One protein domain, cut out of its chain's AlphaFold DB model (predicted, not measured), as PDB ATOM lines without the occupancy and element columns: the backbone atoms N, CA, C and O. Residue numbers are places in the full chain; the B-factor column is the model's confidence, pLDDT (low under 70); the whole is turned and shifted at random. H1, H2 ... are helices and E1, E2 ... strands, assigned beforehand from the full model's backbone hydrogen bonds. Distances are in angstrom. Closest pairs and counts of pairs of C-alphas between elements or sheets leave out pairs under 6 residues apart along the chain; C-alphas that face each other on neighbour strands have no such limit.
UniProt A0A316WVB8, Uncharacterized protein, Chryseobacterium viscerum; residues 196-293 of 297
ATOM      1  N   GLU A 196       5.961 108.679 133.391       89.38
ATOM      2  CA  GLU A 196       7.164 109.307 132.864       89.38
ATOM      3  C   GLU A 196       7.427 108.800 131.447       89.38
ATOM      4  O   GLU A 196       7.662 107.607 131.213       89.38
ATOM      5  N   ALA A 197       7.419 109.730 130.505       91.25
ATOM      6  CA  ALA A 197       7.619 109.472 129.101       91.25
ATOM      7  C   ALA A 197       8.868 110.174 128.569       91.25
ATOM      8  O   ALA A 197       9.171 111.324 128.894       91.25
ATOM      9  N   ARG A 198       9.578 109.463 127.694       92.38
ATOM     10  CA  ARG A 198      10.618 110.008 126.823       92.38
ATOM     11  C   ARG A 198      10.042 110.087 125.424       92.38
ATOM     12  O   ARG A 198       9.596 109.074 124.887       92.38
ATOM     13  N   CYS A 199      10.027 111.287 124.869       92.44
ATOM     14  CA  CYS A 199       9.383 111.582 123.604       92.44
ATOM     15  C   CYS A 199      10.419 112.039 122.587       92.44
ATOM     16  O   CYS A 199      11.381 112.720 122.941       92.44
ATOM     17  N   GLN A 200      10.174 111.716 121.325       92.44
ATOM     18  CA  GLN A 200      10.889 112.270 120.186       92.44
ATOM     19  C   GLN A 200       9.891 112.941 119.239       92.44
ATOM     20  O   GLN A 200       8.779 112.433 119.033       92.44
ATOM     21  N   ALA A 201      10.268 114.107 118.718       90.88
ATOM     22  CA  ALA A 201       9.374 114.926 117.921       90.88
ATOM     23  C   ALA A 201       9.109 114.308 116.545       90.88
ATOM     24  O   ALA A 201       9.902 113.529 116.014       90.88
ATOM     25  N   SER A 202       7.981 114.683 115.949       81.62
ATOM     26  CA  SER A 202       7.712 114.371 114.549       81.62
ATOM     27  C   SER A 202       8.645 115.147 113.620       81.62
ATOM     28  O   SER A 202       8.958 116.316 113.858       81.62
ATOM     29  N   GLY A 203       9.107 114.474 112.566       76.50
ATOM     30  CA  GLY A 203      10.134 114.972 111.647       76.50
ATOM     31  C   GLY A 203      11.567 114.571 112.008       76.50
ATOM     32  O   GLY A 203      12.439 114.719 111.156       76.50
ATOM     33  N   ASP A 204      11.800 114.012 113.200       80.12
ATOM     34  CA  ASP A 204      13.109 113.491 113.598       80.12
ATOM     35  C   ASP A 204      13.198 111.970 113.371       80.12
ATOM     36  O   ASP A 204      12.241 111.222 113.603       80.12
ATOM     37  N   ASP A 205      14.373 111.492 112.955       83.69
ATOM     38  CA  ASP A 205      14.650 110.059 112.820       83.69
ATOM     39  C   ASP A 205      14.723 109.389 114.190       83.69
ATOM     40  O   ASP A 205      15.477 109.835 115.048       83.69
ATOM     41  N   LEU A 206      14.009 108.278 114.389       84.50
ATOM     42  CA  LEU A 206      14.040 107.533 115.651       84.50
ATOM     43  C   LEU A 206      15.480 107.144 116.041       84.50
ATOM     44  O   LEU A 206      16.112 106.334 115.353       84.50
ATOM     45  N   ILE A 207      15.959 107.667 117.172       86.25
ATOM     46  CA  ILE A 207      17.299 107.399 117.717       86.25
ATOM     47  C   ILE A 207      17.236 106.568 119.002       86.25
ATOM     48  O   ILE A 207      16.266 106.627 119.755       86.25
ATOM     49  N   GLU A 208      18.297 105.806 119.278       86.44
ATOM     50  CA  GLU A 208      18.395 104.937 120.462       86.44
ATOM     51  C   GLU A 208      18.383 105.723 121.787       86.44
ATOM     52  O   GLU A 208      18.011 105.185 122.830       86.44
ATOM     53  N   ASP A 209      18.689 107.025 121.756       87.12
ATOM     54  CA  ASP A 209      18.650 107.897 122.935       87.12
ATOM     55  C   ASP A 209      17.256 107.974 123.586       87.12
ATOM     56  O   ASP A 209      17.162 108.246 124.782       87.12
ATOM     57  N   ILE A 210      16.171 107.626 122.884       88.12
ATOM     58  CA  ILE A 210      14.850 107.465 123.517       88.12
ATOM     59  C   ILE A 210      14.850 106.380 124.621       88.12
ATOM     60  O   ILE A 210      14.051 106.443 125.558       88.12
ATOM     61  N   CYS A 211      15.770 105.407 124.560       86.75
ATOM     62  CA  CYS A 211      15.964 104.384 125.588       86.75
ATOM     63  C   CYS A 211      16.817 104.872 126.776       86.75
ATOM     64  O   CYS A 211      16.547 104.496 127.918       86.75
ATOM     65  N   TYR A 212      17.855 105.681 126.540       79.88
ATOM     66  CA  TYR A 212      18.909 105.905 127.549       79.88
ATOM     67  C   TYR A 212      19.348 107.363 127.707       79.88
ATOM     68  O   TYR A 212      19.859 107.733 128.761       79.88
ATOM     69  N   GLY A 213      19.125 108.199 126.698       68.75
ATOM     70  CA  GLY A 213      19.654 109.551 126.609       68.75
ATOM     71  C   GLY A 213      18.876 110.599 127.405       68.75
ATOM     72  O   GLY A 213      17.656 110.525 127.566       68.75
ATOM     73  N   ASP A 214      19.627 111.606 127.852       64.88
ATOM     74  CA  ASP A 214      19.156 112.842 128.495       64.88
ATOM     75  C   ASP A 214      19.461 114.075 127.627       64.88
ATOM     76  O   ASP A 214      19.470 115.210 128.102       64.88
ATOM     77  N   ARG A 215      19.792 113.838 126.355       67.44
ATOM     78  CA  ARG A 215      20.240 114.858 125.413       67.44
ATOM     79  C   ARG A 215      19.093 115.250 124.487       67.44
ATOM     80  O   ARG A 215      18.240 114.428 124.154       67.44
ATOM     81  N   ASP A 216      19.110 116.509 124.070       64.75
ATOM     82  CA  ASP A 216      18.376 116.996 122.899       64.75
ATOM     83  C   ASP A 216      18.631 116.020 121.725       64.75
ATOM     84  O   ASP A 216      19.802 115.672 121.515       64.75
ATOM     85  N   PRO A 217      17.606 115.490 121.020       74.94
ATOM     86  CA  PRO A 217      16.201 115.925 120.943       74.94
ATOM     87  C   PRO A 217      15.167 115.153 121.776       74.94
ATOM     88  O   PRO A 217      13.982 115.157 121.436       74.94
ATOM     89  N   ILE A 218      15.553 114.503 122.878       87.44
ATOM     90  CA  ILE A 218      14.598 113.753 123.708       87.44
ATOM     91  C   ILE A 218      13.902 114.663 124.729       87.44
ATOM     92  O   ILE A 218      14.522 115.179 125.660       87.44
ATOM     93  N   LEU A 219      12.581 114.802 124.600       88.25
ATOM     94  CA  LEU A 219      11.743 115.510 125.566       88.25
ATOM     95  C   LEU A 219      11.279 114.550 126.665       88.25
ATOM     96  O   LEU A 219      10.608 113.553 126.396       88.25
ATOM     97  N   LYS A 220      11.590 114.877 127.919       89.25
ATOM     98  CA  LYS A 220      11.068 114.173 129.095       89.25
ATOM     99  C   LYS A 220       9.835 114.890 129.627       89.25
ATOM    100  O   LYS A 220       9.921 116.067 129.973       89.25
ATOM    101  N   ILE A 221       8.717 114.181 129.715       88.44
ATOM    102  CA  ILE A 221       7.455 114.706 130.248       88.44
ATOM    103  C   ILE A 221       6.725 113.635 131.051       88.44
ATOM    104  O   ILE A 221       6.896 112.445 130.812       88.44
ATOM    105  N   GLU A 222       5.889 114.062 131.991       88.44
ATOM    106  CA  GLU A 222       4.833 113.212 132.535       88.44
ATOM    107  C   GLU A 222       3.599 113.322 131.629       88.44
ATOM    108  O   GLU A 222       3.269 114.409 131.143       88.44
ATOM    109  N   VAL A 223       2.951 112.188 131.367       89.94
ATOM    110  CA  VAL A 223       1.729 112.101 130.559       89.94
ATOM    111  C   VAL A 223       0.750 111.110 131.163       89.94
ATOM    112  O   VAL A 223       1.152 110.168 131.832       89.94
ATOM    113  N   ALA A 224      -0.531 111.260 130.874       89.12
ATOM    114  CA  ALA A 224      -1.565 110.301 131.235       89.12
ATOM    115  C   ALA A 224      -2.102 109.599 129.979       89.12
ATOM    116  O   ALA A 224      -1.997 110.129 128.871       89.12
ATOM    117  N   LEU A 225      -2.694 108.415 130.133       89.00
ATOM    118  CA  LEU A 225      -3.282 107.658 129.023       89.00
ATOM    119  C   LEU A 225      -4.799 107.530 129.173       89.00
ATOM    120  O   LEU A 225      -5.320 107.504 130.288       89.00
ATOM    121  N   SER A 226      -5.517 107.404 128.053       87.62
ATOM    122  CA  SER A 226      -6.941 107.018 128.065       87.62
ATOM    123  C   SER A 226      -7.185 105.579 128.532       87.62
ATOM    124  O   SER A 226      -8.331 105.210 128.780       87.62
ATOM    125  N   THR A 227      -6.134 104.765 128.622       84.25
ATOM    126  CA  THR A 227      -6.168 103.345 128.979       84.25
ATOM    127  C   THR A 227      -5.214 103.064 130.139       84.25
ATOM    128  O   THR A 227      -4.204 103.744 130.297       84.25
ATOM    129  N   ASP A 228      -5.475 102.006 130.911       76.94
ATOM    130  CA  ASP A 228      -4.665 101.642 132.090       76.94
ATOM    131  C   ASP A 228      -3.198 101.300 131.768       76.94
ATOM    132  O   ASP A 228      -2.331 101.342 132.640       76.94
ATOM    133  N   LYS A 229      -2.915 100.914 130.519       84.88
ATOM    134  CA  LYS A 229      -1.570 100.623 130.003       84.88
ATOM    135  C   LYS A 229      -1.410 101.189 128.590       84.88
ATOM    136  O   LYS A 229      -2.421 101.302 127.892       84.88
ATOM    137  N   PRO A 230      -0.177 101.482 128.138       89.88
ATOM    138  CA  PRO A 230       0.069 101.871 126.754       89.88
ATOM    139  C   PRO A 230      -0.293 100.740 125.788       89.88
ATOM    140  O   PRO A 230       0.177  99.612 125.940       89.88
ATOM    141  N   MET A 231      -1.132 101.038 124.800       92.12
ATOM    142  CA  MET A 231      -1.510 100.121 123.727       92.12
ATOM    143  C   MET A 231      -1.919 100.899 122.474       92.12
ATOM    144  O   MET A 231      -2.142 102.105 122.524       92.12
ATOM    145  N   ILE A 232      -2.027 100.209 121.339       95.50
ATOM    146  CA  ILE A 232      -2.581 100.806 120.118       95.50
ATOM    147  C   ILE A 232      -4.015 101.284 120.405       95.50
ATOM    148  O   ILE A 232      -4.814 100.537 120.970       95.50
ATOM    149  N   GLY A 233      -4.312 102.535 120.052       94.56
ATOM    150  CA  GLY A 233      -5.559 103.243 120.357       94.56
ATOM    151  C   GLY A 233      -5.533 104.081 121.643       94.56
ATOM    152  O   GLY A 233      -6.471 104.838 121.899       94.56
ATOM    153  N   SER A 234      -4.485 103.989 122.473       94.25
ATOM    154  CA  SER A 234      -4.342 104.857 123.649       94.25
ATOM    155  C   SER A 234      -4.132 106.312 123.229       94.25
ATOM    156  O   SER A 234      -3.237 106.608 122.440       94.25
ATOM    157  N   LEU A 235      -4.895 107.230 123.819       95.88
ATOM    158  CA  LEU A 235      -4.687 108.672 123.696       95.88
ATOM    159  C   LEU A 235      -3.762 109.160 124.809       95.88
ATOM    160  O   LEU A 235      -3.915 108.747 125.961       95.88
ATOM    161  N   ILE A 236      -2.843 110.055 124.466       95.00
ATOM    162  CA  ILE A 236      -1.859 110.634 125.380       95.00
ATOM    163  C   ILE A 236      -2.323 112.030 125.796       95.00
ATOM    164  O   ILE A 236      -2.606 112.889 124.958       95.00
ATOM    165  N   TYR A 237      -2.365 112.265 127.101       91.56
ATOM    166  CA  TYR A 237      -2.748 113.526 127.721       91.56
ATOM    167  C   TYR A 237      -1.566 114.125 128.477       91.56
ATOM    168  O   TYR A 237      -0.766 113.412 129.074       91.56
ATOM    169  N   LEU A 238      -1.464 115.446 128.461       88.88
ATOM    170  CA  LEU A 238      -0.552 116.214 129.297       88.88
ATOM    171  C   LEU A 238      -1.109 116.296 130.729       88.88
ATOM    172  O   LEU A 238      -2.273 115.976 130.969       88.88
ATOM    173  N   ASN A 239      -0.305 116.787 131.673       77.44
ATOM    174  CA  ASN A 239      -0.639 116.855 133.107       77.44
ATOM    175  C   ASN A 239      -1.895 117.678 133.478       77.44
ATOM    176  O   ASN A 239      -2.245 117.751 134.648       77.44
ATOM    177  N   ASN A 240      -2.553 118.325 132.518       74.62
ATOM    178  CA  ASN A 240      -3.777 119.104 132.714       74.62
ATOM    179  C   ASN A 240      -4.979 118.546 131.928       74.62
ATOM    180  O   ASN A 240      -5.879 119.306 131.569       74.62
ATOM    181  N   ASP A 241      -4.942 117.257 131.585       78.31
ATOM    182  CA  ASP A 241      -5.970 116.539 130.823       78.31
ATOM    183  C   ASP A 241      -6.214 117.032 129.389       78.31
ATOM    184  O   ASP A 241      -7.170 116.614 128.729       78.31
ATOM    185  N   LEU A 242      -5.334 117.874 128.847       88.50
ATOM    186  CA  LEU A 242      -5.352 118.204 127.423       88.50
ATOM    187  C   LEU A 242      -4.560 117.169 126.624       88.50
ATOM    188  O   LEU A 242      -3.514 116.707 127.066       88.50
ATOM    189  N   LEU A 243      -5.034 116.821 125.423       93.69
ATOM    190  CA  LEU A 243      -4.314 115.905 124.529       93.69
ATOM    191  C   LEU A 243      -2.906 116.431 124.226       93.69
ATOM    192  O   LEU A 243      -2.726 117.636 124.029       93.69
ATOM    193  N   ALA A 244      -1.929 115.530 124.125       94.44
ATOM    194  CA  ALA A 244      -0.530 115.834 123.822       94.44
ATOM    195  C   ALA A 244      -0.295 116.143 122.328       94.44
ATOM    196  O   ALA A 244       0.572 115.566 121.675       94.44
ATOM    197  N   ILE A 245      -1.093 117.063 121.789       95.44
ATOM    198  CA  ILE A 245      -1.013 117.574 120.416       95.44
ATOM    199  C   ILE A 245      -0.155 118.854 120.364       95.44
ATOM    200  O   ILE A 245      -0.042 119.543 121.387       95.44
ATOM    201  N   PRO A 246       0.411 119.226 119.194       93.94
ATOM    202  CA  PRO A 246       1.312 120.375 119.058       93.94
ATOM    203  C   PRO A 246       0.771 121.674 119.669       93.94
ATOM    204  O   PRO A 246       1.485 122.362 120.396       93.94
ATOM    205  N   GLU A 247      -0.512 121.986 119.444       93.81
ATOM    206  CA  GLU A 247      -1.155 123.201 119.962       93.81
ATOM    207  C   GLU A 247      -1.107 123.279 121.497       93.81
ATOM    208  O   GLU A 247      -0.733 124.308 122.068       93.81
ATOM    209  N   ASN A 248      -1.417 122.171 122.176       93.25
ATOM    210  CA  ASN A 248      -1.419 122.101 123.636       93.25
ATOM    211  C   ASN A 248       0.003 122.060 124.203       93.25
ATOM    212  O   ASN A 248       0.277 122.738 125.194       93.25
ATOM    213  N   ILE A 249       0.924 121.338 123.553       91.25
ATOM    214  CA  ILE A 249       2.348 121.320 123.929       91.25
ATOM    215  C   ILE A 249       2.921 122.738 123.853       91.25
ATOM    216  O   ILE A 249       3.522 123.210 124.814       91.25
ATOM    217  N   LYS A 250       2.669 123.459 122.754       90.31
ATOM    218  CA  LYS A 250       3.110 124.844 122.560       90.31
ATOM    219  C   LYS A 250       2.575 125.788 123.635       90.31
ATOM    220  O   LYS A 250       3.296 126.681 124.077       90.31
ATOM    221  N   LYS A 251       1.323 125.596 124.056       87.12
ATOM    222  CA  LYS A 251       0.674 126.426 125.077       87.12
ATOM    223  C   LYS A 251       1.208 126.157 126.488       87.12
ATOM    224  O   LYS A 251       1.350 127.102 127.261       87.12
ATOM    225  N   LEU A 252       1.467 124.896 126.827       82.94
ATOM    226  CA  LEU A 252       1.737 124.464 128.204       82.94
ATOM    227  C   LEU A 252       3.221 124.268 128.509       82.94
ATOM    228  O   LEU A 252       3.658 124.541 129.622       82.94
ATOM    229  N   TYR A 253       4.008 123.838 127.526       78.44
ATOM    230  CA  TYR A 253       5.438 123.585 127.669       78.44
ATOM    231  C   TYR A 253       6.227 124.629 126.878       78.44
ATOM    232  O   TYR A 253       6.817 124.346 125.836       78.44
ATOM    233  N   GLN A 254       6.274 125.863 127.393       76.50
ATOM    234  CA  GLN A 254       7.008 126.964 126.748       76.50
ATOM    235  C   GLN A 254       8.501 126.652 126.541       76.50
ATOM    236  O   GLN A 254       9.096 127.130 125.577       76.50
ATOM    237  N   ASN A 255       9.075 125.793 127.387       79.38
ATOM    238  CA  ASN A 255      10.469 125.350 127.305       79.38
ATOM    239  C   ASN A 255      10.671 124.091 126.443       79.38
ATOM    240  O   ASN A 255      11.807 123.646 126.305       79.38
ATOM    241  N   ALA A 256       9.612 123.493 125.882       81.06
ATOM    242  CA  ALA A 256       9.778 122.363 124.972       81.06
ATOM    243  C   ALA A 256      10.579 122.791 123.725       81.06
ATOM    244  O   ALA A 256      10.393 123.922 123.254       81.06
ATOM    245  N   PRO A 257      11.428 121.914 123.166       85.50
ATOM    246  CA  PRO A 257      12.119 122.192 121.910       85.50
ATOM    247  C   PRO A 257      11.130 122.493 120.764       85.50
ATOM    248  O   PRO A 257      10.000 121.994 120.745       85.50
ATOM    249  N   ASP A 258      11.522 123.359 119.825       87.31
ATOM    250  CA  ASP A 258      10.600 123.931 118.826       87.31
ATOM    251  C   ASP A 258      10.004 122.885 117.871       87.31
ATOM    252  O   ASP A 258       8.849 123.005 117.458       87.31
ATOM    253  N   ASN A 259      10.743 121.817 117.576       87.81
ATOM    254  CA  ASN A 259      10.262 120.635 116.854       87.81
ATOM    255  C   ASN A 259       9.033 120.000 117.532       87.81
ATOM    256  O   ASN A 259       8.061 119.704 116.842       87.81
ATOM    257  N   PHE A 260       8.985 119.880 118.866       90.06
ATOM    258  CA  PHE A 260       7.781 119.380 119.554       90.06
ATOM    259  C   PHE A 260       6.608 120.355 119.467       90.06
ATOM    260  O   PHE A 260       5.468 119.933 119.282       90.06
ATOM    261  N   LYS A 261       6.871 121.662 119.581       88.69
ATOM    262  CA  LYS A 261       5.822 122.693 119.492       88.69
ATOM    263  C   LYS A 261       5.200 122.773 118.098       88.69
ATOM    264  O   LYS A 261       4.023 123.108 117.984       88.69
ATOM    265  N   ASN A 262       5.988 122.503 117.059       90.06
ATOM    266  CA  ASN A 262       5.557 122.611 115.668       90.06
ATOM    267  C   ASN A 262       4.995 121.292 115.124       90.06
ATOM    268  O   ASN A 262       3.991 121.315 114.419       90.06
ATOM    269  N   ASN A 263       5.604 120.156 115.476       90.94
ATOM    270  CA  ASN A 263       5.320 118.867 114.838       90.94
ATOM    271  C   ASN A 263       4.698 117.832 115.797       90.94
ATOM    272  O   ASN A 263       4.115 116.847 115.344       90.94
ATOM    273  N   GLY A 264       4.785 118.049 117.114       92.75
ATOM    274  CA  GLY A 264       4.248 117.147 118.138       92.75
ATOM    275  C   GLY A 264       5.123 115.923 118.395       92.75
ATOM    276  O   GLY A 264       6.277 115.866 117.975       92.75
ATOM    277  N   ILE A 265       4.573 114.948 119.118       94.81
ATOM    278  CA  ILE A 265       5.257 113.702 119.491       94.81
ATOM    279  C   ILE A 265       5.020 112.654 118.401       94.81
ATOM    280  O   ILE A 265       3.870 112.400 118.049       94.81
ATOM    281  N   LEU A 266       6.092 112.036 117.899       95.19
ATOM    282  CA  LEU A 266       6.024 110.906 116.964       95.19
ATOM    283  C   LEU A 266       6.400 109.594 117.634       95.19
ATOM    284  O   LEU A 266       5.776 108.575 117.370       95.19
ATOM    285  N   TRP A 267       7.394 109.610 118.516       94.56
ATOM    286  CA  TRP A 267       7.801 108.420 119.253       94.56
ATOM    287  C   TRP A 267       7.719 108.678 120.740       94.56
ATOM    288  O   TRP A 267       8.138 109.735 121.213       94.56
ATOM    289  N   ILE A 268       7.200 107.706 121.480       94.38
ATOM    290  CA  ILE A 268       7.097 107.786 122.932       94.38
ATOM    291  C   ILE A 268       7.502 106.465 123.575       94.38
ATOM    292  O   ILE A 268       7.146 105.387 123.104       94.38
ATOM    293  N   ARG A 269       8.241 106.551 124.676       93.31
ATOM    294  CA  ARG A 269       8.586 105.423 125.540       93.31
ATOM    295  C   ARG A 269       8.184 105.753 126.967       93.31
ATOM    296  O   ARG A 269       8.525 106.823 127.463       93.31
ATOM    297  N   PHE A 270       7.546 104.807 127.646       91.06
ATOM    298  CA  PHE A 270       7.175 104.939 129.053       91.06
ATOM    299  C   PHE A 270       8.229 104.266 129.932       91.06
ATOM    300  O   PHE A 270       8.404 103.047 129.887       91.06
ATOM    301  N   SER A 271       8.952 105.069 130.716       84.00
ATOM    302  CA  SER A 271      10.123 104.609 131.480       84.00
ATOM    303  C   SER A 271       9.742 103.687 132.644       84.00
ATOM    304  O   SER A 271      10.535 102.844 133.050       84.00
ATOM    305  N   SER A 272       8.519 103.823 133.163       79.81
ATOM    306  CA  SER A 272       7.995 103.057 134.299       79.81
ATOM    307  C   SER A 272       7.276 101.754 133.913       79.81
ATOM    308  O   SER A 272       6.820 101.028 134.796       79.81
ATOM    309  N   ILE A 273       7.164 101.432 132.616       82.00
ATOM    310  CA  ILE A 273       6.441 100.252 132.117       82.00
ATOM    311  C   ILE A 273       7.427  99.195 131.605       82.00
ATOM    312  O   ILE A 273       8.337  99.504 130.839       82.00
ATOM    313  N   ASN A 274       7.217  97.937 132.011       75.62
ATOM    314  CA  ASN A 274       8.024  96.781 131.612       75.62
ATOM    315  C   ASN A 274       7.131  95.708 130.944       75.62
ATOM    316  O   ASN A 274       6.111  95.344 131.541       75.62
ATOM    317  N   PRO A 275       7.485  95.172 129.757       75.50
ATOM    318  CA  PRO A 275       8.596  95.582 128.883       75.50
ATOM    319  C   PRO A 275       8.441  97.012 128.359       75.50
ATOM    320  O   PRO A 275       7.330  97.475 128.096       75.50
ATOM    321  N   SER A 276       9.567  97.717 128.235       82.50
ATOM    322  CA  SER A 276       9.572  99.120 127.832       82.50
ATOM    323  C   SER A 276       9.652  99.229 126.314       82.50
ATOM    324  O   SER A 276      10.722  99.282 125.712       82.50
ATOM    325  N   PHE A 277       8.486  99.235 125.677       90.12
ATOM    326  CA  PHE A 277       8.391  99.438 124.237       90.12
ATOM    327  C   PHE A 277       8.454 100.918 123.851       90.12
ATOM    328  O   PHE A 277       8.129 101.810 124.643       90.12
ATOM    329  N   ILE A 278       8.826 101.155 122.595       93.56
ATOM    330  CA  ILE A 278       8.685 102.448 121.934       93.56
ATOM    331  C   ILE A 278       7.434 102.383 121.056       93.56
ATOM    332  O   ILE A 278       7.245 101.447 120.277       93.56
ATOM    333  N   TYR A 279       6.592 103.395 121.182       95.06
ATOM    334  CA  TYR A 279       5.308 103.503 120.509       95.06
ATOM    335  C   TYR A 279       5.363 104.609 119.458       95.06
ATOM    336  O   TYR A 279       5.937 105.670 119.711       95.06
ATOM    337  N   LEU A 280       4.761 104.357 118.296       95.31
ATOM    338  CA  LEU A 280       4.501 105.366 117.275       95.31
ATOM    339  C   LEU A 280       3.218 106.112 117.638       95.31
ATOM    340  O   LEU A 280       2.191 105.491 117.916       95.31
ATOM    341  N   VAL A 281       3.276 107.435 117.595       97.25
ATOM    342  CA  VAL A 281       2.185 108.342 117.935       97.25
ATOM    343  C   VAL A 281       1.790 109.134 116.703       97.25
ATOM    344  O   VAL A 281       2.632 109.688 115.999       97.25
ATOM    345  N   LYS A 282       0.486 109.225 116.460       97.19
ATOM    346  CA  LYS A 282      -0.076 110.162 115.496       97.19
ATOM    347  C   LYS A 282      -0.169 111.542 116.145       97.19
ATOM    348  O   LYS A 282      -1.014 111.766 117.013       97.19
ATOM    349  N   SER A 283       0.713 112.457 115.752       94.44
ATOM    350  CA  SER A 283       0.914 113.720 116.470       94.44
ATOM    351  C   SER A 283      -0.312 114.639 116.472       94.44
ATOM    352  O   SER A 283      -0.489 115.402 117.419       94.44
ATOM    353  N   GLU A 284      -1.203 114.548 115.479       95.00
ATOM    354  CA  GLU A 284      -2.412 115.381 115.407       95.00
ATOM    355  C   GLU A 284      -3.518 114.936 116.371       95.00
ATOM    356  O   GLU A 284      -4.386 115.735 116.719       95.00
ATOM    357  N   THR A 285      -3.510 113.668 116.794       96.38
ATOM    358  CA  THR A 285      -4.531 113.096 117.689       96.38
ATOM    359  C   THR A 285      -3.968 112.648 119.034       96.38
ATOM    360  O   THR A 285      -4.743 112.342 119.937       96.38
ATOM    361  N   ALA A 286      -2.639 112.633 119.179       96.62
ATOM    362  CA  ALA A 286      -1.916 112.071 120.318       96.62
ATOM    363  C   ALA A 286      -2.244 110.585 120.571       96.62
ATOM    364  O   ALA A 286      -2.186 110.111 121.703       96.62
ATOM    365  N   GLU A 287      -2.607 109.853 119.517       98.06
ATOM    366  CA  GLU A 287      -2.979 108.441 119.584       98.06
ATOM    367  C   GLU A 287      -1.771 107.544 119.312       98.06
ATOM    368  O   GLU A 287      -1.037 107.764 118.348       98.06
ATOM    369  N   ILE A 288      -1.583 106.504 120.123       97.88
ATOM    370  CA  ILE A 288      -0.637 105.427 119.833       97.88
ATOM    371  C   ILE A 288      -1.193 104.581 118.689       97.88
ATOM    372  O   ILE A 288      -2.251 103.971 118.821       97.88
ATOM    373  N   VAL A 289      -0.460 104.496 117.585       97.62
ATOM    374  CA  VAL A 289      -0.910 103.792 116.374       97.62
ATOM    375  C   VAL A 289      -0.097 102.541 116.059       97.62
ATOM    376  O   VAL A 289      -0.590 101.671 115.349       97.62
ATOM    377  N   ASP A 290       1.122 102.426 116.588       96.31
ATOM    378  CA  ASP A 290       1.974 101.256 116.362       96.31
ATOM    379  C   ASP A 290       3.015 101.079 117.481       96.31
ATOM    380  O   ASP A 290       3.224 101.969 118.311       96.31
ATOM    381  N   VAL A 291       3.689  99.929 117.495       93.38
ATOM    382  CA  VAL A 291       4.781  99.592 118.414       93.38
ATOM    383  C   VAL A 291       6.006  99.184 117.608       93.38
ATOM    384  O   VAL A 291       5.958  98.243 116.819       93.38
ATOM    385  N   THR A 292       7.143  99.839 117.841       87.81
ATOM    386  CA  THR A 292       8.394  99.468 117.175       87.81
ATOM    387  C   THR A 292       9.227  98.521 118.030       87.81
ATOM    388  O   THR A 292       9.367  98.688 119.239       87.81
ATOM    389  N   GLN A 293       9.824  97.527 117.372       80.69
ATOM    390  CA  GLN A 293      10.815  96.621 117.962       80.69
ATOM    391  C   GLN A 293      12.250  96.989 117.566       80.69
ATOM    392  O   GLN A 293      13.177  96.224 117.830       80.69
TER     393      GLN A 293
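Overview. This is residues 196 to 293 of the 297 residues of an uncharacterized protein of Chryseobacterium viscerum (UniProt A0A316WVB8). Look for one strongly twisted sheet of five strands in a small rounded body: short H1 packs on one face, over E1 near E3, and H2 and H3, a helical hairpin, sit at one end, with H3 on the opposite face from H1. On that side too, the long link of residues 226 to 245 folds back from the end of E2, its residues 236 to 237 pairing antiparallel with residues 224 to 225 of E2. The printed part has 98 residues, with the order E1 H1 E2 H2 H3 E3 E4 E5; the sheet runs E2 E1 E3 E4 E5, antiparallel throughout. The class is mixed, helices and strands, with 47 residues, under half, in named elements. It is compact, with a radius of gyration of the C-alphas of 11.8 A and spans of 31 by 27 by 20 A.

Along the chain. Find C-alpha 196 at (7.164, 109.307, 132.864); from there E1 runs 16.1 A to residue 201. H1 is residues 209 to 212, 5.0 A, and E2 is residues 219 to 225, 17.3 A. Go on to C-alpha 246 at (1.312, 120.375, 119.058), where H2 begins and runs 10.0 A to residue 252; H3 is residues 258 to 263, 8.3 A. E3 covers residues 265 to 270, 13.1 A, and E4 residues 278 to 282, 13.3 A. E5, residues 287 to 292, runs 14.7 A and ends at C-alpha 292, (8.394, 99.468, 117.175).

Arrangement. Start at inner strand E1: beside edge strand E2, N 197 and O 221 are 2.8 A apart, within hydrogen-bond range, and beside E3, N 200 and O 267 are 2.8 A apart. E3 E4 E5 form a meander, each strand the antiparallel neighbour of the one before, with N 279 and O 268 at 2.8 A and N 280 and O 290 at 2.8 A. E2, H2 H3, E3 make a split strand-helix-strand unit, two strands running the same way with E1 between them, and its crossover is right-handed. H1 is on the sheet at a height of 8.4 A, only just over E1 with 3 of its C-alphas; the closest C-alphas, of Arg 198 and Ile 210, are 5.9 A apart. H3 is on the opposite face at 6.1 A, over none of the strands, but only just, with 2 C-alphas falling on E1; the closest C-alphas of H3 and E1, of Phe 260 and Ala 201, are 5.0 A apart. H2 is not on the sheet; it touches H3 at Lys 250 and Lys 261, C-alphas 4.6 A apart, opposite ways at a steep tilt of 40 degrees. Every O i to N i+4 pair is within hydrogen-bond range in H2 and H3; H1 is too short for one, and its 1 pair of O i and N i+3 is within range.

Size, cuts and confidence. The two C-alphas farthest apart, of Lys 251 and Gln 293, are 32.3 A apart. The printed part has no cut, and the link from E2 to H2, 20 residues, is long. The mean pLDDT of the printed part is 87.8; look at residues 213 to 216 for the four under 70.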